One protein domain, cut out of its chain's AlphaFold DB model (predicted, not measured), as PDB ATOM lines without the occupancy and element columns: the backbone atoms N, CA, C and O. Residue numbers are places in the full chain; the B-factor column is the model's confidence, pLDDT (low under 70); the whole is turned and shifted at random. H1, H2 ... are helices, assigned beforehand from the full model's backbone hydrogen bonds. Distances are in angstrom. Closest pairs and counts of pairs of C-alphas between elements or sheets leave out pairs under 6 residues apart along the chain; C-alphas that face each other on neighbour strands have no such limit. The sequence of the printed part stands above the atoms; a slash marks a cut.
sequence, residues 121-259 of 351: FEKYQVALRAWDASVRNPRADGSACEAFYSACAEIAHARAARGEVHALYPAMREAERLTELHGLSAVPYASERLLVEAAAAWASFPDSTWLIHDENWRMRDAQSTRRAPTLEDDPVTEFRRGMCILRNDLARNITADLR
ATOM      1  N   PHE A 121     -24.765 -33.640 -41.966       83.19
ATOM      2  CA  PHE A 121     -25.268 -34.986 -42.232       83.19
ATOM      3  C   PHE A 121     -25.280 -35.320 -43.731       83.19
ATOM      4  O   PHE A 121     -24.812 -36.391 -44.115       83.19
ATOM      5  N   GLU A 122     -25.747 -34.421 -44.603       83.94
ATOM      6  CA  GLU A 122     -25.718 -34.627 -46.057       83.94
ATOM      7  C   GLU A 122     -24.290 -34.825 -46.573       83.94
ATOM      8  O   GLU A 122     -24.025 -35.785 -47.303       83.94
ATOM      9  N   LYS A 123     -23.356 -33.967 -46.144       86.50
ATOM     10  CA  LYS A 123     -21.933 -34.062 -46.492       86.50
ATOM     11  C   LYS A 123     -21.326 -35.386 -46.025       86.50
ATOM     12  O   LYS A 123     -20.698 -36.083 -46.825       86.50
ATOM     13  N   TYR A 124     -21.571 -35.771 -44.771       85.88
ATOM     14  CA  TYR A 124     -21.142 -37.057 -44.217       85.88
ATOM     15  C   TYR A 124     -21.724 -38.237 -45.014       85.88
ATOM     16  O   TYR A 124     -20.994 -39.149 -45.389       85.88
ATOM     17  N   GLN A 125     -23.013 -38.203 -45.367       83.44
ATOM     18  CA  GLN A 125     -23.678 -39.258 -46.141       83.44
ATOM     19  C   GLN A 125     -23.186 -39.352 -47.598       83.44
ATOM     20  O   GLN A 125     -23.148 -40.452 -48.151       83.44
ATOM     21  N   VAL A 126     -22.814 -38.240 -48.247       84.38
ATOM     22  CA  VAL A 126     -22.160 -38.261 -49.574       84.38
ATOM     23  C   VAL A 126     -20.801 -38.948 -49.479       84.38
ATOM     24  O   VAL A 126     -20.515 -39.855 -50.260       84.38
ATOM     25  N   ALA A 127     -19.997 -38.549 -48.497       84.56
ATOM     26  CA  ALA A 127     -18.652 -39.060 -48.302       84.56
ATOM     27  C   ALA A 127     -18.651 -40.553 -47.905       84.56
ATOM     28  O   ALA A 127     -17.888 -41.345 -48.457       84.56
ATOM     29  N   LEU A 128     -19.571 -40.965 -47.025       82.81
ATOM     30  CA  LEU A 128     -19.747 -42.359 -46.602       82.81
ATOM     31  C   LEU A 128     -20.098 -43.276 -47.783       82.81
ATOM     32  O   LEU A 128     -19.546 -44.365 -47.903       82.81
ATOM     33  N   ARG A 129     -20.957 -42.819 -48.710       78.81
ATOM     34  CA  ARG A 129     -21.285 -43.573 -49.934       78.81
ATOM     35  C   ARG A 129     -20.081 -43.760 -50.862       78.81
ATOM     36  O   ARG A 129     -20.009 -44.784 -51.537       78.81
ATOM     37  N   ALA A 130     -19.159 -42.798 -50.910       74.62
ATOM     38  CA  ALA A 130     -17.924 -42.934 -51.684       74.62
ATOM     39  C   ALA A 130     -16.995 -43.995 -51.067       74.62
ATOM     40  O   ALA A 130     -16.472 -44.843 -51.788       74.62
ATOM     41  N   TRP A 131     -16.867 -44.006 -49.736       78.12
ATOM     42  CA  TRP A 131     -16.115 -45.023 -48.994       78.12
ATOM     43  C   TRP A 131     -16.722 -46.432 -49.125       78.12
ATOM     44  O   TRP A 131     -16.019 -47.380 -49.469       78.12
ATOM     45  N   ASP A 132     -18.041 -46.578 -48.969       74.56
ATOM     46  CA  ASP A 132     -18.749 -47.850 -49.196       74.56
ATOM     47  C   ASP A 132     -18.502 -48.415 -50.607       74.56
ATOM     48  O   ASP A 132     -18.435 -49.634 -50.801       74.56
ATOM     49  N   ALA A 133     -18.381 -47.537 -51.608       68.81
ATOM     50  CA  ALA A 133     -18.122 -47.923 -52.988       68.81
ATOM     51  C   ALA A 133     -16.676 -48.404 -53.211       68.81
ATOM     52  O   ALA A 133     -16.479 -49.328 -54.004       68.81
ATOM     53  N   SER A 134     -15.681 -47.840 -52.511       67.00
ATOM     54  CA  SER A 134     -14.286 -48.291 -52.617       67.00
ATOM     55  C   SER A 134     -14.015 -49.573 -51.839       67.00
ATOM     56  O   SER A 134     -13.402 -50.492 -52.380       67.00
ATOM     57  N   VAL A 135     -14.571 -49.722 -50.632       65.75
ATOM     58  CA  VAL A 135     -14.465 -50.966 -49.846       65.75
ATOM     59  C   VAL A 135     -15.017 -52.172 -50.621       65.75
ATOM     60  O   VAL A 135     -14.458 -53.266 -50.564       65.75
ATOM     61  N   ARG A 136     -16.090 -51.982 -51.402       65.44
ATOM     62  CA  ARG A 136     -16.701 -53.041 -52.230       65.44
ATOM     63  C   ARG A 136     -15.982 -53.304 -53.552       65.44
ATOM     64  O   ARG A 136     -16.286 -54.302 -54.206       65.44
ATOM     65  N   ASN A 137     -15.069 -52.434 -53.972       58.94
ATOM     66  CA  ASN A 137     -14.373 -52.550 -55.246       58.94
ATOM     67  C   ASN A 137     -12.894 -52.171 -55.066       58.94
ATOM     68  O   ASN A 137     -12.554 -51.011 -55.275       58.94
ATOM     69  N   PRO A 138     -11.993 -53.126 -54.752       50.50
ATOM     70  CA  PRO A 138     -10.582 -52.851 -54.425       50.50
ATOM     71  C   PRO A 138      -9.734 -52.192 -55.531       50.50
ATOM     72  O   PRO A 138      -8.537 -51.994 -55.348       50.50
ATOM     73  N   ARG A 139     -10.324 -51.905 -56.699       51.75
ATOM     74  CA  ARG A 139      -9.731 -51.114 -57.791       51.75
ATOM     75  C   ARG A 139     -10.171 -49.644 -57.792       51.75
ATOM     76  O   ARG A 139      -9.672 -48.880 -58.608       51.75
ATOM     77  N   ALA A 140     -11.131 -49.268 -56.954       48.91
ATOM     78  CA  ALA A 140     -11.475 -47.880 -56.696       48.91
ATOM     79  C   ALA A 140     -10.517 -47.350 -55.619       48.91
ATOM     80  O   ALA A 140     -10.445 -47.898 -54.520       48.91
ATOM     81  N   ASP A 141      -9.754 -46.329 -55.998       51.88
ATOM     82  CA  ASP A 141      -8.572 -45.830 -55.295       51.88
ATOM     83  C   ASP A 141      -8.768 -45.473 -53.814       51.88
ATOM     84  O   ASP A 141      -9.858 -45.134 -53.341       51.88
ATOM     85  N   GLY A 142      -7.634 -45.393 -53.108       56.91
ATOM     86  CA  GLY A 142      -7.545 -44.790 -51.773       56.91
ATOM     87  C   GLY A 142      -8.069 -43.346 -51.695       56.91
ATOM     88  O   GLY A 142      -8.403 -42.896 -50.603       56.91
ATOM     89  N   SER A 143      -8.239 -42.661 -52.833       60.34
ATOM     90  CA  SER A 143      -8.848 -41.328 -52.939       60.34
ATOM     91  C   SER A 143     -10.283 -41.260 -52.396       60.34
ATOM     92  O   SER A 143     -10.695 -40.227 -51.876       60.34
ATOM     93  N   ALA A 144     -11.048 -42.356 -52.450       64.06
ATOM     94  CA  ALA A 144     -12.390 -42.410 -51.867       64.06
ATOM     95  C   ALA A 144     -12.361 -42.490 -50.329       64.06
ATOM     96  O   ALA A 144     -13.206 -41.898 -49.656       64.06
ATOM     97  N   CYS A 145     -11.366 -43.181 -49.765       69.88
ATOM     98  CA  CYS A 145     -11.113 -43.181 -48.325       69.88
ATOM     99  C   CYS A 145     -10.610 -41.806 -47.868       69.88
ATOM    100  O   CYS A 145     -11.093 -41.275 -46.873       69.88
ATOM    101  N   GLU A 146      -9.685 -41.209 -48.621       74.88
ATOM    102  CA  GLU A 146      -9.170 -39.860 -48.382       74.88
ATOM    103  C   GLU A 146     -10.298 -38.819 -48.378       74.88
ATOM    104  O   GLU A 146     -10.452 -38.098 -47.396       74.88
ATOM    105  N   ALA A 147     -11.167 -38.813 -49.396       79.50
ATOM    106  CA  ALA A 147     -12.325 -37.920 -49.461       79.50
ATOM    107  C   ALA A 147     -13.287 -38.089 -48.268       79.50
ATOM    108  O   ALA A 147     -13.840 -37.100 -47.781       79.50
ATOM    109  N   PHE A 148     -13.471 -39.317 -47.765       84.50
ATOM    110  CA  PHE A 148     -14.276 -39.564 -46.568       84.50
ATOM    111  C   PHE A 148     -13.659 -38.967 -45.302       84.50
ATOM    112  O   PHE A 148     -14.341 -38.249 -44.566       84.50
ATOM    113  N   TYR A 149     -12.372 -39.211 -45.061       83.38
ATOM    114  CA  TYR A 149     -11.697 -38.682 -43.878       83.38
ATOM    115  C   TYR A 149     -11.536 -37.158 -43.930       83.38
ATOM    116  O   TYR A 149     -11.770 -36.505 -42.914       83.38
ATOM    117  N   SER A 150     -11.262 -36.577 -45.103       87.56
ATOM    118  CA  SER A 150     -11.249 -35.121 -45.305       87.56
ATOM    119  C   SER A 150     -12.615 -34.496 -45.019       87.56
ATOM    120  O   SER A 150     -12.696 -33.518 -44.281       87.56
ATOM    121  N   ALA A 151     -13.715 -35.100 -45.487       89.94
ATOM    122  CA  ALA A 151     -15.058 -34.614 -45.168       89.94
ATOM    123  C   ALA A 151     -15.358 -34.649 -43.656       89.94
ATOM    124  O   ALA A 151     -15.965 -33.707 -43.141       89.94
ATOM    125  N   CYS A 152     -14.914 -35.691 -42.941       89.06
ATOM    126  CA  CYS A 152     -15.062 -35.782 -41.484       89.06
ATOM    127  C   CYS A 152     -14.208 -34.730 -40.755       89.06
ATOM    128  O   CYS A 152     -14.708 -34.061 -39.850       89.06
ATOM    129  N   ALA A 153     -12.954 -34.532 -41.175       88.81
ATOM    130  CA  ALA A 153     -12.061 -33.517 -40.616       88.81
ATOM    131  C   ALA A 153     -12.620 -32.101 -40.827       88.81
ATOM    132  O   ALA A 153     -12.741 -31.337 -39.874       88.81
ATOM    133  N   GLU A 154     -13.083 -31.769 -42.036       91.12
ATOM    134  CA  GLU A 154     -13.727 -30.483 -42.330       91.12
ATOM    135  C   GLU A 154     -14.966 -30.225 -41.452       91.12
ATOM    136  O   GLU A 154     -15.174 -29.097 -41.005       91.12
ATOM    137  N   ILE A 155     -15.780 -31.251 -41.168       88.38
ATOM    138  CA  ILE A 155     -16.912 -31.140 -40.231       88.38
ATOM    139  C   ILE A 155     -16.405 -30.916 -38.796       88.38
ATOM    140  O   ILE A 155     -16.923 -30.047 -38.096       88.38
ATOM    141  N   ALA A 156     -15.371 -31.640 -38.359       86.00
ATOM    142  CA  ALA A 156     -14.762 -31.468 -37.040       86.00
ATOM    143  C   ALA A 156     -14.180 -30.052 -36.842       86.00
ATOM    144  O   ALA A 156     -14.436 -29.426 -35.813       86.00
ATOM    145  N   HIS A 157     -13.475 -29.502 -37.836       88.56
ATOM    146  CA  HIS A 157     -12.988 -28.116 -37.807       88.56
ATOM    147  C   HIS A 157     -14.136 -27.104 -37.806       88.56
ATOM    148  O   HIS A 157     -14.105 -26.149 -37.032       88.56
ATOM    149  N   ALA A 158     -15.174 -27.317 -38.623       86.00
ATOM    150  CA  ALA A 158     -16.342 -26.440 -38.659       86.00
ATOM    151  C   ALA A 158     -17.101 -26.424 -37.321       86.00
ATOM    152  O   ALA A 158     -17.593 -25.373 -36.915       86.00
ATOM    153  N   ARG A 159     -17.172 -27.559 -36.615       83.00
ATOM    154  CA  ARG A 159     -17.718 -27.660 -35.251       83.00
ATOM    155  C   ARG A 159     -16.851 -26.924 -34.238       83.00
ATOM    156  O   ARG A 159     -17.360 -26.077 -33.505       83.00
ATOM    157  N   ALA A 160     -15.541 -27.167 -34.245       76.62
ATOM    158  CA  ALA A 160     -14.609 -26.496 -33.344       76.62
ATOM    159  C   ALA A 160     -14.601 -24.967 -33.531       76.62
ATOM    160  O   ALA A 160     -14.621 -24.233 -32.547       76.62
ATOM    161  N   ALA A 161     -14.689 -24.477 -34.773       77.44
ATOM    162  CA  ALA A 161     -14.811 -23.050 -35.086       77.44
ATOM    163  C   ALA A 161     -16.108 -22.399 -34.553       77.44
ATOM    164  O   ALA A 161     -16.179 -21.176 -34.442       77.44
ATOM    165  N   ARG A 162     -17.127 -23.197 -34.200       78.38
ATOM    166  CA  ARG A 162     -18.367 -22.756 -33.530       78.38
ATOM    167  C   ARG A 162     -18.352 -22.980 -32.010       78.38
ATOM    168  O   ARG A 162     -19.366 -22.731 -31.360       78.38
ATOM    169  N   GLY A 163     -17.246 -23.471 -31.445       70.38
ATOM    170  CA  GLY A 163     -17.135 -23.858 -30.033       70.38
ATOM    171  C   GLY A 163     -17.724 -25.235 -29.696       70.38
ATOM    172  O   GLY A 163     -17.753 -25.616 -28.532       70.38
ATOM    173  N   GLU A 164     -18.164 -26.016 -30.687       73.69
ATOM    174  CA  GLU A 164     -18.691 -27.379 -30.508       73.69
ATOM    175  C   GLU A 164     -17.531 -28.402 -30.487       73.69
ATOM    176  O   GLU A 164     -17.457 -29.309 -31.317       73.69
ATOM    177  N   VAL A 165     -16.564 -28.206 -29.584       68.75
ATOM    178  CA  VAL A 165     -15.304 -28.968 -29.540       68.75
ATOM    179  C   VAL A 165     -15.508 -30.332 -28.872       68.75
ATOM    180  O   VAL A 165     -15.878 -30.427 -27.706       68.75
ATOM    181  N   HIS A 166     -15.219 -31.408 -29.604       80.06
ATOM    182  CA  HIS A 166     -15.170 -32.766 -29.054       80.06
ATOM    183  C   HIS A 166     -13.861 -32.989 -28.279       80.06
ATOM    184  O   HIS A 166     -12.811 -32.540 -28.729       80.06
ATOM    185  N   ALA A 167     -13.881 -33.753 -27.180       76.81
ATOM    186  CA  ALA A 167     -12.702 -33.981 -26.326       76.81
ATOM    187  C   ALA A 167     -11.469 -34.540 -27.075       76.81
ATOM    188  O   ALA A 167     -10.334 -34.273 -26.700       76.81
ATOM    189  N   LEU A 168     -11.687 -35.279 -28.169       78.44
ATOM    190  CA  LEU A 168     -10.623 -35.836 -29.023       78.44
ATOM    191  C   LEU A 168     -10.064 -34.854 -30.078       78.44
ATOM    192  O   LEU A 168      -9.108 -35.183 -30.779       78.44
ATOM    193  N   TYR A 169     -10.658 -33.668 -30.238       83.19
ATOM    194  CA  TYR A 169     -10.269 -32.701 -31.271       83.19
ATOM    195  C   TYR A 169      -8.828 -32.166 -31.129       83.19
ATOM    196  O   TYR A 169      -8.153 -32.090 -32.158       83.19
ATOM    197  N   PRO A 170      -8.298 -31.862 -29.922       85.56
ATOM    198  CA  PRO A 170      -6.898 -31.454 -29.764       85.56
ATOM    199  C   PRO A 170      -5.916 -32.505 -30.295       85.56
ATOM    200  O   PRO A 170      -5.007 -32.176 -31.051       85.56
ATOM    201  N   ALA A 171      -6.152 -33.787 -29.998       83.25
ATOM    202  CA  ALA A 171      -5.321 -34.882 -30.495       83.25
ATOM    203  C   ALA A 171      -5.463 -35.106 -32.011       83.25
ATOM    204  O   ALA A 171      -4.480 -35.428 -32.674       83.25
ATOM    205  N   MET A 172      -6.655 -34.892 -32.584       87.12
ATOM    206  CA  MET A 172      -6.847 -34.923 -34.040       87.12
ATOM    207  C   MET A 172      -6.024 -33.825 -34.729       87.12
ATOM    208  O   MET A 172      -5.329 -34.109 -35.705       87.12
ATOM    209  N   ARG A 173      -6.066 -32.593 -34.198       89.25
ATOM    210  CA  ARG A 173      -5.262 -31.457 -34.681       89.25
ATOM    211  C   ARG A 173      -3.768 -31.696 -34.527       89.25
ATOM    212  O   ARG A 173      -3.004 -31.309 -35.405       89.25
ATOM    213  N   GLU A 174      -3.352 -32.335 -33.441       87.31
ATOM    214  CA  GLU A 174      -1.945 -32.641 -33.216       87.31
ATOM    215  C   GLU A 174      -1.440 -33.739 -34.162       87.31
ATOM    216  O   GLU A 174      -0.376 -33.588 -34.761       87.31
ATOM    217  N   ALA A 175      -2.233 -34.789 -34.402       86.81
ATOM    218  CA  ALA A 175      -1.922 -35.803 -35.408       86.81
ATOM    219  C   ALA A 175      -1.820 -35.187 -36.815       86.81
ATOM    220  O   ALA A 175      -0.865 -35.451 -37.540       86.81
ATOM    221  N   GLU A 176      -2.766 -34.319 -37.187       88.69
ATOM    222  CA  GLU A 176      -2.752 -33.558 -38.443       88.69
ATOM    223  C   GLU A 176      -1.472 -32.717 -38.584       88.69
ATOM    224  O   GLU A 176      -0.712 -32.923 -39.533       88.69
ATOM    225  N   ARG A 177      -1.164 -31.875 -37.586       88.38
ATOM    226  CA  ARG A 177       0.053 -31.052 -37.534       88.38
ATOM    227  C   ARG A 177       1.315 -31.889 -37.746       88.38
ATOM    228  O   ARG A 177       2.187 -31.505 -38.520       88.38
ATOM    229  N   LEU A 178       1.413 -33.041 -37.082       83.88
ATOM    230  CA  LEU A 178       2.558 -33.946 -37.197       83.88
ATOM    231  C   LEU A 178       2.648 -34.617 -38.577       83.88
ATOM    232  O   LEU A 178       3.756 -34.815 -39.074       83.88
ATOM    233  N   THR A 179       1.523 -34.920 -39.238       83.44
ATOM    234  CA  THR A 179       1.552 -35.461 -40.611       83.44
ATOM    235  C   THR A 179       2.094 -34.469 -41.641       83.44
ATOM    236  O   THR A 179       2.768 -34.890 -42.584       83.44
ATOM    237  N   GLU A 180       1.857 -33.171 -41.442       83.19
ATOM    238  CA  GLU A 180       2.260 -32.096 -42.361       83.19
ATOM    239  C   GLU A 180       3.736 -31.679 -42.225       83.19
ATOM    240  O   GLU A 180       4.313 -31.122 -43.162       83.19
ATOM    241  N   LEU A 181       4.386 -31.968 -41.090       80.12
ATOM    242  CA  LEU A 181       5.793 -31.624 -40.877       80.12
ATOM    243  C   LEU A 181       6.708 -32.377 -41.852       80.12
ATOM    244  O   LEU A 181       6.913 -33.587 -41.737       80.12
ATOM    245  N   HIS A 182       7.325 -31.646 -42.785       70.56
ATOM    246  CA  HIS A 182       8.284 -32.204 -43.746       70.56
ATOM    247  C   HIS A 182       9.496 -32.856 -43.059       70.56
ATOM    248  O   HIS A 182       9.901 -33.953 -43.447       70.56
ATOM    249  N   GLY A 183      10.031 -32.212 -42.016       68.69
ATOM    250  CA  GLY A 183      11.034 -32.777 -41.113       68.69
ATOM    251  C   GLY A 183      10.401 -33.120 -39.769       68.69
ATOM    252  O   GLY A 183      10.155 -32.227 -38.961       68.69
ATOM    253  N   LEU A 184      10.137 -34.403 -39.536       69.62
ATOM    254  CA  LEU A 184       9.629 -34.909 -38.262       69.62
ATOM    255  C   LEU A 184      10.808 -35.208 -37.327       69.62
ATOM    256  O   LEU A 184      11.578 -36.143 -37.549       69.62
ATOM    257  N   SER A 185      10.952 -34.399 -36.279       69.38
ATOM    258  CA  SER A 185      11.739 -34.762 -35.099       69.38
ATOM    259  C   SER A 185      10.945 -35.719 -34.207       69.38
ATOM    260  O   SER A 185       9.752 -35.920 -34.427       69.38
ATOM    261  N   ALA A 186      11.583 -36.242 -33.155       70.38
ATOM    262  CA  ALA A 186      10.864 -36.766 -31.999       70.38
ATOM    263  C   ALA A 186       9.694 -35.846 -31.609       70.38
ATOM    264  O   ALA A 186       9.837 -34.617 -31.599       70.38
ATOM    265  N   VAL A 187       8.543 -36.443 -31.314       72.88
ATOM    266  CA  VAL A 187       7.334 -35.710 -30.945       72.88
ATOM    267  C   VAL A 187       7.451 -35.235 -29.495       72.88
ATOM    268  O   VAL A 187       7.867 -36.028 -28.640       72.88
ATOM    269  N   PRO A 188       7.118 -33.960 -29.195       74.50
ATOM    270  CA  PRO A 188       7.126 -33.441 -27.832       74.50
ATOM    271  C   PRO A 188       6.247 -34.271 -26.901       74.50
ATOM    272  O   PRO A 188       5.222 -34.813 -27.314       74.50
ATOM    273  N   TYR A 189       6.625 -34.338 -25.630       70.44
ATOM    274  CA  TYR A 189       5.933 -35.187 -24.669       70.44
ATOM    275  C   TYR A 189       4.435 -34.838 -24.511       70.44
ATOM    276  O   TYR A 189       3.591 -35.731 -24.570       70.44
ATOM    277  N   ALA A 190       4.079 -33.550 -24.420       71.38
ATOM    278  CA  ALA A 190       2.678 -33.114 -24.337       71.38
ATOM    279  C   ALA A 190       1.841 -33.573 -25.552       71.38
ATOM    280  O   ALA A 190       0.709 -34.034 -25.402       71.38
ATOM    281  N   SER A 191       2.421 -33.510 -26.753       80.38
ATOM    282  CA  SER A 191       1.815 -34.008 -27.989       80.38
ATOM    283  C   SER A 191       1.603 -35.522 -27.954       80.38
ATOM    284  O   SER A 191       0.521 -36.006 -28.270       80.38
ATOM    285  N   GLU A 192       2.621 -36.282 -27.543       78.69
ATOM    286  CA  GLU A 192       2.537 -37.739 -27.407       78.69
ATOM    287  C   GLU A 192       1.471 -38.155 -26.379       78.69
ATOM    288  O   GLU A 192       0.667 -39.051 -26.653       78.69
ATOM    289  N   ARG A 193       1.398 -37.456 -25.241       78.12
ATOM    290  CA  ARG A 193       0.367 -37.657 -24.221       78.12
ATOM    291  C   ARG A 193      -1.041 -37.437 -24.784       78.12
ATOM    292  O   ARG A 193      -1.869 -38.337 -24.657       78.12
ATOM    293  N   LEU A 194      -1.297 -36.314 -25.465       78.00
ATOM    294  CA  LEU A 194      -2.595 -36.022 -26.098       78.00
ATOM    295  C   LEU A 194      -3.024 -37.125 -27.081       78.00
ATOM    296  O   LEU A 194      -4.178 -37.560 -27.077       78.00
ATOM    297  N   LEU A 195      -2.093 -37.601 -27.912       79.62
ATOM    298  CA  LEU A 195      -2.346 -38.662 -28.893       79.62
ATOM    299  C   LEU A 195      -2.682 -39.997 -28.217       79.62
ATOM    300  O   LEU A 195      -3.590 -40.702 -28.664       79.62
ATOM    301  N   VAL A 196      -1.986 -40.340 -27.130       75.12
ATOM    302  CA  VAL A 196      -2.227 -41.577 -26.378       75.12
ATOM    303  C   VAL A 196      -3.503 -41.519 -25.549       75.12
ATOM    304  O   VAL A 196      -4.249 -42.497 -25.562       75.12
ATOM    305  N   GLU A 197      -3.808 -40.402 -24.887       74.00
ATOM    306  CA  GLU A 197      -5.076 -40.211 -24.171       74.00
ATOM    307  C   GLU A 197      -6.266 -40.347 -25.134       74.00
ATOM    308  O   GLU A 197      -7.203 -41.102 -24.861       74.00
ATOM    309  N   ALA A 198      -6.194 -39.719 -26.313       73.12
ATOM    310  CA  ALA A 198      -7.239 -39.825 -27.326       73.12
ATOM    311  C   ALA A 198      -7.375 -41.239 -27.916       73.12
ATOM    312  O   ALA A 198      -8.490 -41.741 -28.080       73.12
ATOM    313  N   ALA A 199      -6.261 -41.915 -28.204       68.75
ATOM    314  CA  ALA A 199      -6.290 -43.281 -28.718       68.75
ATOM    315  C   ALA A 199      -6.741 -44.300 -27.650       68.75
ATOM    316  O   ALA A 199      -7.429 -45.266 -27.979       68.75
ATOM    317  N   ALA A 200      -6.427 -44.077 -26.369       64.25
ATOM    318  CA  ALA A 200      -6.910 -44.889 -25.252       64.25
ATOM    319  C   ALA A 200      -8.419 -44.707 -25.017       64.25
ATOM    320  O   ALA A 200      -9.131 -45.698 -24.838       64.25
ATOM    321  N   ALA A 201      -8.916 -43.466 -25.087       61.97
ATOM    322  CA  ALA A 201     -10.342 -43.152 -25.015       61.97
ATOM    323  C   ALA A 201     -11.153 -43.764 -26.173       61.97
ATOM    324  O   ALA A 201     -12.347 -44.013 -26.019       61.97
ATOM    325  N   TRP A 202     -10.513 -44.020 -27.320       56.50
ATOM    326  CA  TRP A 202     -11.176 -44.523 -28.522       56.50
ATOM    327  C   TRP A 202     -11.053 -46.043 -28.754       56.50
ATOM    328  O   TRP A 202     -12.017 -46.683 -29.163       56.50
ATOM    329  N   ALA A 203      -9.897 -46.638 -28.450       52.44
ATOM    330  CA  ALA A 203      -9.663 -48.082 -28.336       52.44
ATOM    331  C   ALA A 203      -9.910 -49.001 -29.562       52.44
ATOM    332  O   ALA A 203      -9.712 -50.210 -29.427       52.44
ATOM    333  N   SER A 204     -10.291 -48.518 -30.754       49.09
ATOM    334  CA  SER A 204     -10.657 -49.441 -31.855       49.09
ATOM    335  C   SER A 204      -9.501 -50.213 -32.495       49.09
ATOM    336  O   SER A 204      -9.755 -51.207 -33.174       49.09
ATOM    337  N   PHE A 205      -8.248 -49.844 -32.218       53.50
ATOM    338  CA  PHE A 205      -7.077 -50.664 -32.531       53.50
ATOM    339  C   PHE A 205      -6.190 -50.834 -31.286       53.50
ATOM    340  O   PHE A 205      -5.434 -49.923 -30.955       53.50
ATOM    341  N   PRO A 206      -6.202 -52.008 -30.620       48.47
ATOM    342  CA  PRO A 206      -5.342 -52.307 -29.464       48.47
ATOM    343  C   PRO A 206      -3.830 -52.144 -29.695       48.47
ATOM    344  O   PRO A 206      -3.058 -52.134 -28.737       48.47
ATOM    345  N   ASP A 207      -3.405 -52.069 -30.957       56.59
ATOM    346  CA  ASP A 207      -2.016 -51.905 -31.379       56.59
ATOM    347  C   ASP A 207      -1.639 -50.457 -31.740       56.59
ATOM    348  O   ASP A 207      -0.460 -50.126 -31.657       56.59
ATOM    349  N   SER A 208      -2.580 -49.579 -32.121       60.94
ATOM    350  CA  SER A 208      -2.232 -48.294 -32.765       60.94
ATOM    351  C   SER A 208      -1.494 -47.338 -31.828       60.94
ATOM    352  O   SER A 208      -0.433 -46.830 -32.183       60.94
ATOM    353  N   THR A 209      -1.994 -47.163 -30.604       66.81
ATOM    354  CA  THR A 209      -1.367 -46.341 -29.558       66.81
ATOM    355  C   THR A 209       0.044 -46.818 -29.219       66.81
ATOM    356  O   THR A 209       0.944 -46.015 -28.983       66.81
ATOM    357  N   TRP A 210       0.245 -48.140 -29.217       70.00
ATOM    358  CA  TRP A 210       1.542 -48.763 -28.956       70.00
ATOM    359  C   TRP A 210       2.518 -48.578 -30.115       70.00
ATOM    360  O   TRP A 210       3.670 -48.248 -29.864       70.00
ATOM    361  N   LEU A 211       2.072 -48.753 -31.362       72.00
ATOM    362  CA  LEU A 211       2.912 -48.536 -32.542       72.00
ATOM    363  C   LEU A 211       3.369 -47.074 -32.622       72.00
ATOM    364  O   LEU A 211       4.555 -46.812 -32.770       72.00
ATOM    365  N   ILE A 212       2.450 -46.128 -32.418       75.56
ATOM    366  CA  ILE A 212       2.743 -44.688 -32.369       75.56
ATOM    367  C   ILE A 212       3.812 -44.362 -31.315       75.56
ATOM    368  O   ILE A 212       4.781 -43.667 -31.617       75.56
ATOM    369  N   HIS A 213       3.667 -44.900 -30.101       76.62
ATOM    370  CA  HIS A 213       4.635 -44.697 -29.027       76.62
ATOM    371  C   HIS A 213       5.991 -45.382 -29.304       76.62
ATOM    372  O   HIS A 213       7.041 -44.784 -29.075       76.62
ATOM    373  N   ASP A 214       6.004 -46.622 -29.809       78.25
ATOM    374  CA  ASP A 214       7.250 -47.353 -30.084       78.25
ATOM    375  C   ASP A 214       8.039 -46.723 -31.245       78.25
ATOM    376  O   ASP A 214       9.262 -46.633 -31.151       78.25
ATOM    377  N   GLU A 215       7.378 -46.201 -32.287       79.81
ATOM    378  CA  GLU A 215       8.068 -45.460 -33.355       79.81
ATOM    379  C   GLU A 215       8.572 -44.082 -32.883       79.81
ATOM    380  O   GLU A 215       9.718 -43.733 -33.174       79.81
ATOM    381  N   ASN A 216       7.814 -43.333 -32.064       80.62
ATOM    382  CA  ASN A 216       8.325 -42.094 -31.453       80.62
ATOM    383  C   ASN A 216       9.543 -42.359 -30.549       80.62
ATOM    384  O   ASN A 216      10.533 -41.624 -30.584       80.62
ATOM    385  N   TRP A 217       9.514 -43.453 -29.781       78.62
ATOM    386  CA  TRP A 217      10.655 -43.899 -28.982       78.62
ATOM    387  C   TRP A 217      11.878 -44.201 -29.858       78.62
ATOM    388  O   TRP A 217      12.983 -43.753 -29.551       78.62
ATOM    389  N   ARG A 218      11.703 -44.927 -30.969       78.12
ATOM    390  CA  ARG A 218      12.794 -45.228 -31.915       78.12
ATOM    391  C   ARG A 218      13.354 -43.968 -32.571       78.12
ATOM    392  O   ARG A 218      14.569 -43.864 -32.717       78.12
ATOM    393  N   MET A 219      12.509 -42.988 -32.906       80.88
ATOM    394  CA  MET A 219      12.959 -41.674 -33.386       80.88
ATOM    395  C   MET A 219      13.829 -40.963 -32.335       80.88
ATOM    396  O   MET A 219      14.911 -40.477 -32.670       80.88
ATOM    397  N   ARG A 220      13.401 -40.948 -31.064       78.75
ATOM    398  CA  ARG A 220      14.160 -40.374 -29.933       78.75
ATOM    399  C   ARG A 220      15.511 -41.077 -29.720       78.75
ATOM    400  O   ARG A 220      16.530 -40.405 -29.572       78.75
ATOM    401  N   ASP A 221      15.544 -42.410 -29.764       76.62
ATOM    402  CA  ASP A 221      16.762 -43.217 -29.572       76.62
ATOM    403  C   ASP A 221      17.759 -43.100 -30.744       76.62
ATOM    404  O   ASP A 221      18.971 -42.969 -30.542       76.62
ATOM    405  N   ALA A 222      17.272 -43.053 -31.988       72.19
ATOM    406  CA  ALA A 222      18.116 -42.801 -33.158       72.19
ATOM    407  C   ALA A 222      18.779 -41.410 -33.091       72.19
ATOM    408  O   ALA A 222      19.971 -41.265 -33.385       72.19
ATOM    409  N   GLN A 223      18.030 -40.392 -32.644       73.12
ATOM    410  CA  GLN A 223      18.541 -39.032 -32.453       73.12
ATOM    411  C   GLN A 223      19.579 -38.949 -31.326       73.12
ATOM    412  O   GLN A 223      20.649 -38.370 -31.533       73.12
ATOM    413  N   SER A 224      19.314 -39.553 -30.162       70.50
ATOM    414  CA  SER A 224      20.229 -39.516 -29.012       70.50
ATOM    415  C   SER A 224      21.546 -40.254 -29.292       70.50
ATOM    416  O   SER A 224      22.628 -39.748 -28.983       70.50
ATOM    417  N   THR A 225      21.481 -41.413 -29.957       65.75
ATOM    418  CA  THR A 225      22.653 -42.243 -30.282       65.75
ATOM    419  C   THR A 225      23.408 -41.792 -31.537       65.75
ATOM    420  O   THR A 225      24.470 -42.345 -31.839       65.75
ATOM    421  N   ARG A 226      22.888 -40.796 -32.275       64.81
ATOM    422  CA  ARG A 226      23.392 -40.322 -33.584       64.81
ATOM    423  C   ARG A 226      23.561 -41.436 -34.626       64.81
ATOM    424  O   ARG A 226      24.377 -41.312 -35.544       64.81
ATOM    425  N   ARG A 227      22.823 -42.540 -34.491       58.44
ATOM    426  CA  ARG A 227      22.843 -43.639 -35.460       58.44
ATOM    427  C   ARG A 227      21.937 -43.278 -36.629       58.44
ATOM    428  O   ARG A 227      20.781 -42.922 -36.432       58.44
ATOM    429  N   ALA A 228      22.463 -43.374 -37.848       52.09
ATOM    430  CA  ALA A 228      21.644 -43.209 -39.042       52.09
ATOM    431  C   ALA A 228      20.611 -44.354 -39.114       52.09
ATOM    432  O   ALA A 228      21.023 -45.514 -38.997       52.09
ATOM    433  N   PRO A 229      19.308 -44.064 -39.292       54.16
ATOM    434  CA  PRO A 229      18.303 -45.103 -39.486       54.16
ATOM    435  C   PRO A 229      18.559 -45.867 -40.791       54.16
ATOM    436  O   PRO A 229      19.070 -45.319 -41.772       54.16
ATOM    437  N   THR A 230      18.211 -47.151 -40.801       52.62
ATOM    438  CA  THR A 230      18.264 -48.003 -41.991       52.62
ATOM    439  C   THR A 230      17.100 -47.693 -42.928       52.62
ATOM    440  O   THR A 230      15.970 -47.528 -42.490       52.62
ATOM    441  N   LEU A 231      17.377 -47.638 -44.233       51.25
ATOM    442  CA  LEU A 231      16.462 -47.128 -45.269       51.25
ATOM    443  C   LEU A 231      15.128 -47.889 -45.414       51.25
ATOM    444  O   LEU A 231      14.181 -47.330 -45.957       51.25
ATOM    445  N   GLU A 232      15.061 -49.141 -44.956       52.88
ATOM    446  CA  GLU A 232      13.853 -49.984 -44.996       52.88
ATOM    447  C   GLU A 232      13.022 -49.912 -43.697       52.88
ATOM    448  O   GLU A 232      11.855 -50.287 -43.710       52.88
ATOM    449  N   ASP A 233      13.594 -49.364 -42.617       60.00
ATOM    450  CA  ASP A 233      12.988 -49.199 -41.287       60.00
ATOM    451  C   ASP A 233      13.185 -47.743 -40.810       60.00
ATOM    452  O   ASP A 233      13.754 -47.490 -39.746       60.00
ATOM    453  N   ASP A 234      12.785 -46.755 -41.618       72.81
ATOM    454  CA  ASP A 234      12.791 -45.353 -41.183       72.81
ATOM    455  C   ASP A 234      11.629 -45.109 -40.200       72.81
ATOM    456  O   ASP A 234      10.471 -45.033 -40.635       72.81
ATOM    457  N   PRO A 235      11.896 -44.939 -38.886       72.19
ATOM    458  CA  PRO A 235      10.834 -44.795 -37.898       72.19
ATOM    459  C   PRO A 235      10.046 -43.496 -38.114       72.19
ATOM    460  O   PRO A 235       8.894 -43.409 -37.707       72.19
ATOM    461  N   VAL A 236      10.612 -42.505 -38.818       78.75
ATOM    462  CA  VAL A 236       9.909 -41.269 -39.190       78.75
ATOM    463  C   VAL A 236       8.770 -41.547 -40.176       78.75
ATOM    464  O   VAL A 236       7.682 -40.974 -40.060       78.75
ATOM    465  N   THR A 237       9.001 -42.435 -41.143       79.38
ATOM    466  CA  THR A 237       8.017 -42.799 -42.168       79.38
ATOM    467  C   THR A 237       6.871 -43.622 -41.579       79.38
ATOM    468  O   THR A 237       5.704 -43.288 -41.810       79.38
ATOM    469  N   GLU A 238       7.166 -44.631 -40.754       79.12
ATOM    470  CA  GLU A 238       6.123 -45.413 -40.071       79.12
ATOM    471  C   GLU A 238       5.407 -44.606 -38.971       79.12
ATOM    472  O   GLU A 238       4.183 -44.698 -38.854       79.12
ATOM    473  N   PHE A 239       6.095 -43.701 -38.260       81.06
ATOM    474  CA  PHE A 239       5.434 -42.763 -37.346       81.06
ATOM    475  C   PHE A 239       4.438 -41.853 -38.083       81.06
ATOM    476  O   PHE A 239       3.276 -41.753 -37.679       81.06
ATOM    477  N   ARG A 240       4.839 -41.239 -39.211       81.44
ATOM    478  CA  ARG A 240       3.937 -40.413 -40.038       81.44
ATOM    479  C   ARG A 240       2.728 -41.220 -40.521       81.44
ATOM    480  O   ARG A 240       1.606 -40.718 -40.496       81.44
ATOM    481  N   ARG A 241       2.931 -42.478 -40.919       82.06
ATOM    482  CA  ARG A 241       1.852 -43.399 -41.309       82.06
ATOM    483  C   ARG A 241       0.886 -43.676 -40.150       82.06
ATOM    484  O   ARG A 241      -0.327 -43.609 -40.353       82.06
ATOM    485  N   GLY A 242       1.406 -43.922 -38.946       79.38
ATOM    486  CA  GLY A 242       0.617 -44.070 -37.721       79.38
ATOM    487  C   GLY A 242      -0.212 -42.823 -37.395       79.38
ATOM    488  O   GLY A 242      -1.406 -42.939 -37.119       79.38
ATOM    489  N   MET A 243       0.378 -41.628 -37.521       83.62
ATOM    490  CA  MET A 243      -0.330 -40.348 -37.365       83.62
ATOM    491  C   MET A 243      -1.455 -40.167 -38.389       83.62
ATOM    492  O   MET A 243      -2.555 -39.775 -38.006       83.62
ATOM    493  N   CYS A 244      -1.233 -40.501 -39.667       83.12
ATOM    494  CA  CYS A 244      -2.280 -40.447 -40.694       83.12
ATOM    495  C   CYS A 244      -3.480 -41.342 -40.351       83.12
ATOM    496  O   CYS A 244      -4.625 -40.918 -40.516       83.12
ATOM    497  N   ILE A 245      -3.228 -42.563 -39.866       80.69
ATOM    498  CA  ILE A 245      -4.281 -43.502 -39.451       80.69
ATOM    499  C   ILE A 245      -5.046 -42.928 -38.252       80.69
ATOM    500  O   ILE A 245      -6.262 -42.767 -38.334       80.69
ATOM    501  N   LEU A 246      -4.337 -42.525 -37.190       80.00
ATOM    502  CA  LEU A 246      -4.957 -41.963 -35.987       80.00
ATOM    503  C   LEU A 246      -5.777 -40.701 -36.296       80.00
ATOM    504  O   LEU A 246      -6.915 -40.601 -35.853       80.00
ATOM    505  N   ARG A 247      -5.253 -39.763 -37.094       85.62
ATOM    506  CA  ARG A 247      -5.974 -38.549 -37.521       85.62
ATOM    507  C   ARG A 247      -7.306 -38.890 -38.192       85.62
ATOM    508  O   ARG A 247      -8.340 -38.332 -37.834       85.62
ATOM    509  N   ASN A 248      -7.267 -39.802 -39.164       82.31
ATOM    510  CA  ASN A 248      -8.434 -40.231 -39.935       82.31
ATOM    511  C   ASN A 248      -9.488 -40.897 -39.039       82.31
ATOM    512  O   ASN A 248     -10.681 -40.601 -39.144       82.31
ATOM    513  N   ASP A 249      -9.043 -41.750 -38.117       79.75
ATOM    514  CA  ASP A 249      -9.910 -42.389 -37.139       79.75
ATOM    515  C   ASP A 249     -10.517 -41.383 -36.151       79.75
ATOM    516  O   ASP A 249     -11.736 -41.367 -35.979       79.75
ATOM    517  N   LEU A 250      -9.728 -40.488 -35.550       81.69
ATOM    518  CA  LEU A 250     -10.248 -39.460 -34.642       81.69
ATOM    519  C   LEU A 250     -11.286 -38.571 -35.346       81.69
ATOM    520  O   LEU A 250     -12.372 -38.363 -34.799       81.69
ATOM    521  N   ALA A 251     -11.023 -38.141 -36.587       83.12
ATOM    522  CA  ALA A 251     -11.976 -37.378 -37.396       83.12
ATOM    523  C   ALA A 251     -13.307 -38.128 -37.593       83.12
ATOM    524  O   ALA A 251     -14.373 -37.576 -37.318       83.12
ATOM    525  N   ARG A 252     -13.249 -39.412 -37.981       80.25
ATOM    526  CA  ARG A 252     -14.418 -40.295 -38.172       80.25
ATOM    527  C   ARG A 252     -15.269 -40.468 -36.904       80.25
ATOM    528  O   ARG A 252     -16.457 -40.790 -37.007       80.25
ATOM    529  N   ASN A 253     -14.676 -40.302 -35.720       78.19
ATOM    530  CA  ASN A 253     -15.353 -40.482 -34.434       78.19
ATOM    531  C   ASN A 253     -15.888 -39.178 -33.839       78.19
ATOM    532  O   ASN A 253     -16.982 -39.183 -33.280       78.19
ATOM    533  N   ILE A 254     -15.204 -38.053 -34.055       80.12
ATOM    534  CA  ILE A 254     -15.724 -36.708 -33.748       80.12
ATOM    535  C   ILE A 254     -17.034 -36.421 -34.517       80.12
ATOM    536  O   ILE A 254     -17.851 -35.611 -34.079       80.12
ATOM    537  N   THR A 255     -17.256 -37.114 -35.641       83.56
ATOM    538  CA  THR A 255     -18.488 -37.070 -36.450       83.56
ATOM    539  C   THR A 255     -19.388 -38.307 -36.301       83.56
ATOM    540  O   THR A 255     -20.269 -38.522 -37.136       83.56
ATOM    541  N   ALA A 256     -19.179 -39.172 -35.298       78.38
ATOM    542  CA  ALA A 256     -19.944 -40.421 -35.161       78.38
ATOM    543  C   ALA A 256     -21.438 -40.205 -34.853       78.38
ATOM    544  O   ALA A 256     -22.252 -41.076 -35.155       78.38
ATOM    545  N   ASP A 257     -21.811 -39.040 -34.317       75.81
ATOM    546  CA  ASP A 257     -23.195 -38.597 -34.104       75.81
ATOM    547  C   ASP A 257     -23.998 -38.434 -35.409       75.81
ATOM    548  O   ASP A 257     -25.225 -38.463 -35.376       75.81
ATOM    549  N   LEU A 258     -23.325 -38.294 -36.558       77.62
ATOM    550  CA  LEU A 258     -23.954 -38.188 -37.884       77.62
ATOM    551  C   LEU A 258     -24.287 -39.554 -38.517       77.62
ATOM    552  O   LEU A 258     -24.748 -39.619 -39.663       77.62
ATOM    553  N   ARG A 259     -24.048 -40.659 -37.800       70.31
ATOM    554  CA  ARG A 259     -24.415 -42.018 -38.230       70.31
ATOM    555  C   ARG A 259     -25.910 -42.270 -38.073       70.31
ATOM    556  O   ARG A 259     -26.593 -41.656 -37.255       70.31
TER     557      ARG A 259
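What this domain is: This is residues 121 to 259 of the 351 residues of an uncharacterized protein of Caenimonas koreensis DSM 17982 (UniProt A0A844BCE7). One long helix, H6, runs through the middle; the helical hairpin of H1 and H2 crosses its last part with H2, while H3 and H5 pack on H6 and H4 packs on both of these. H1 lies beyond H2, farthest from the mean of the C-alphas. The printed part has 139 residues with six named helices, H1 to H6 in chain order, and no named strand: all helix. It is compact, with a radius of gyration of the C-alphas of 16.2 A and spans of 51 by 39 by 27 A.

How they stand to each other: H1, residues 121 to 135, touches H2, residues 143 to 160, in a hairpin at 24 degrees; the closest C-alphas, Ala 127 and Phe 148, are 4.7 A apart. H6, residues 235 to 254, is the hub. H2 touches it with residues 149 to 156 alone, at a steep tilt of 62 degrees; C-alphas 153 and 251 are closest, 5.0 A. H3, residues 169 to 180, touches H6 opposite ways at 35.0 degrees, only just steep; C-alphas 172 and 247 are closest, 5.1 A. H4, residues 189 to 202, touches H3, with C-alphas 171 and 195 closest, 5.1 A. H5, residues 208 to 225, forms hairpins with H4 and with H6; its closest C-alphas to H6 are 215 and 235, 5.4 A. H1 and H6 are apart. In all six helices every O i to N i+4 pair is within hydrogen-bond range.

Where its parts are: H1, 20.7 A long, begins at C-alpha 121 (-25.268, -34.986, -42.232). H2 measures 25.2 A, H3 16.7 A, H4 19.9 A and H5 25.7 A. H6, 28.1 A, ends at C-alpha 254 (-15.724, -36.708, -33.748).

The domain as a whole: The C-alphas farthest apart, Glu 122 and Thr 225, are 51.4 A apart. The printed part has no cut, and no link is long. Mean pLDDT of the printed part is 74.6; 37 residues are under 70, among them 133 to 145 and 199 to 209.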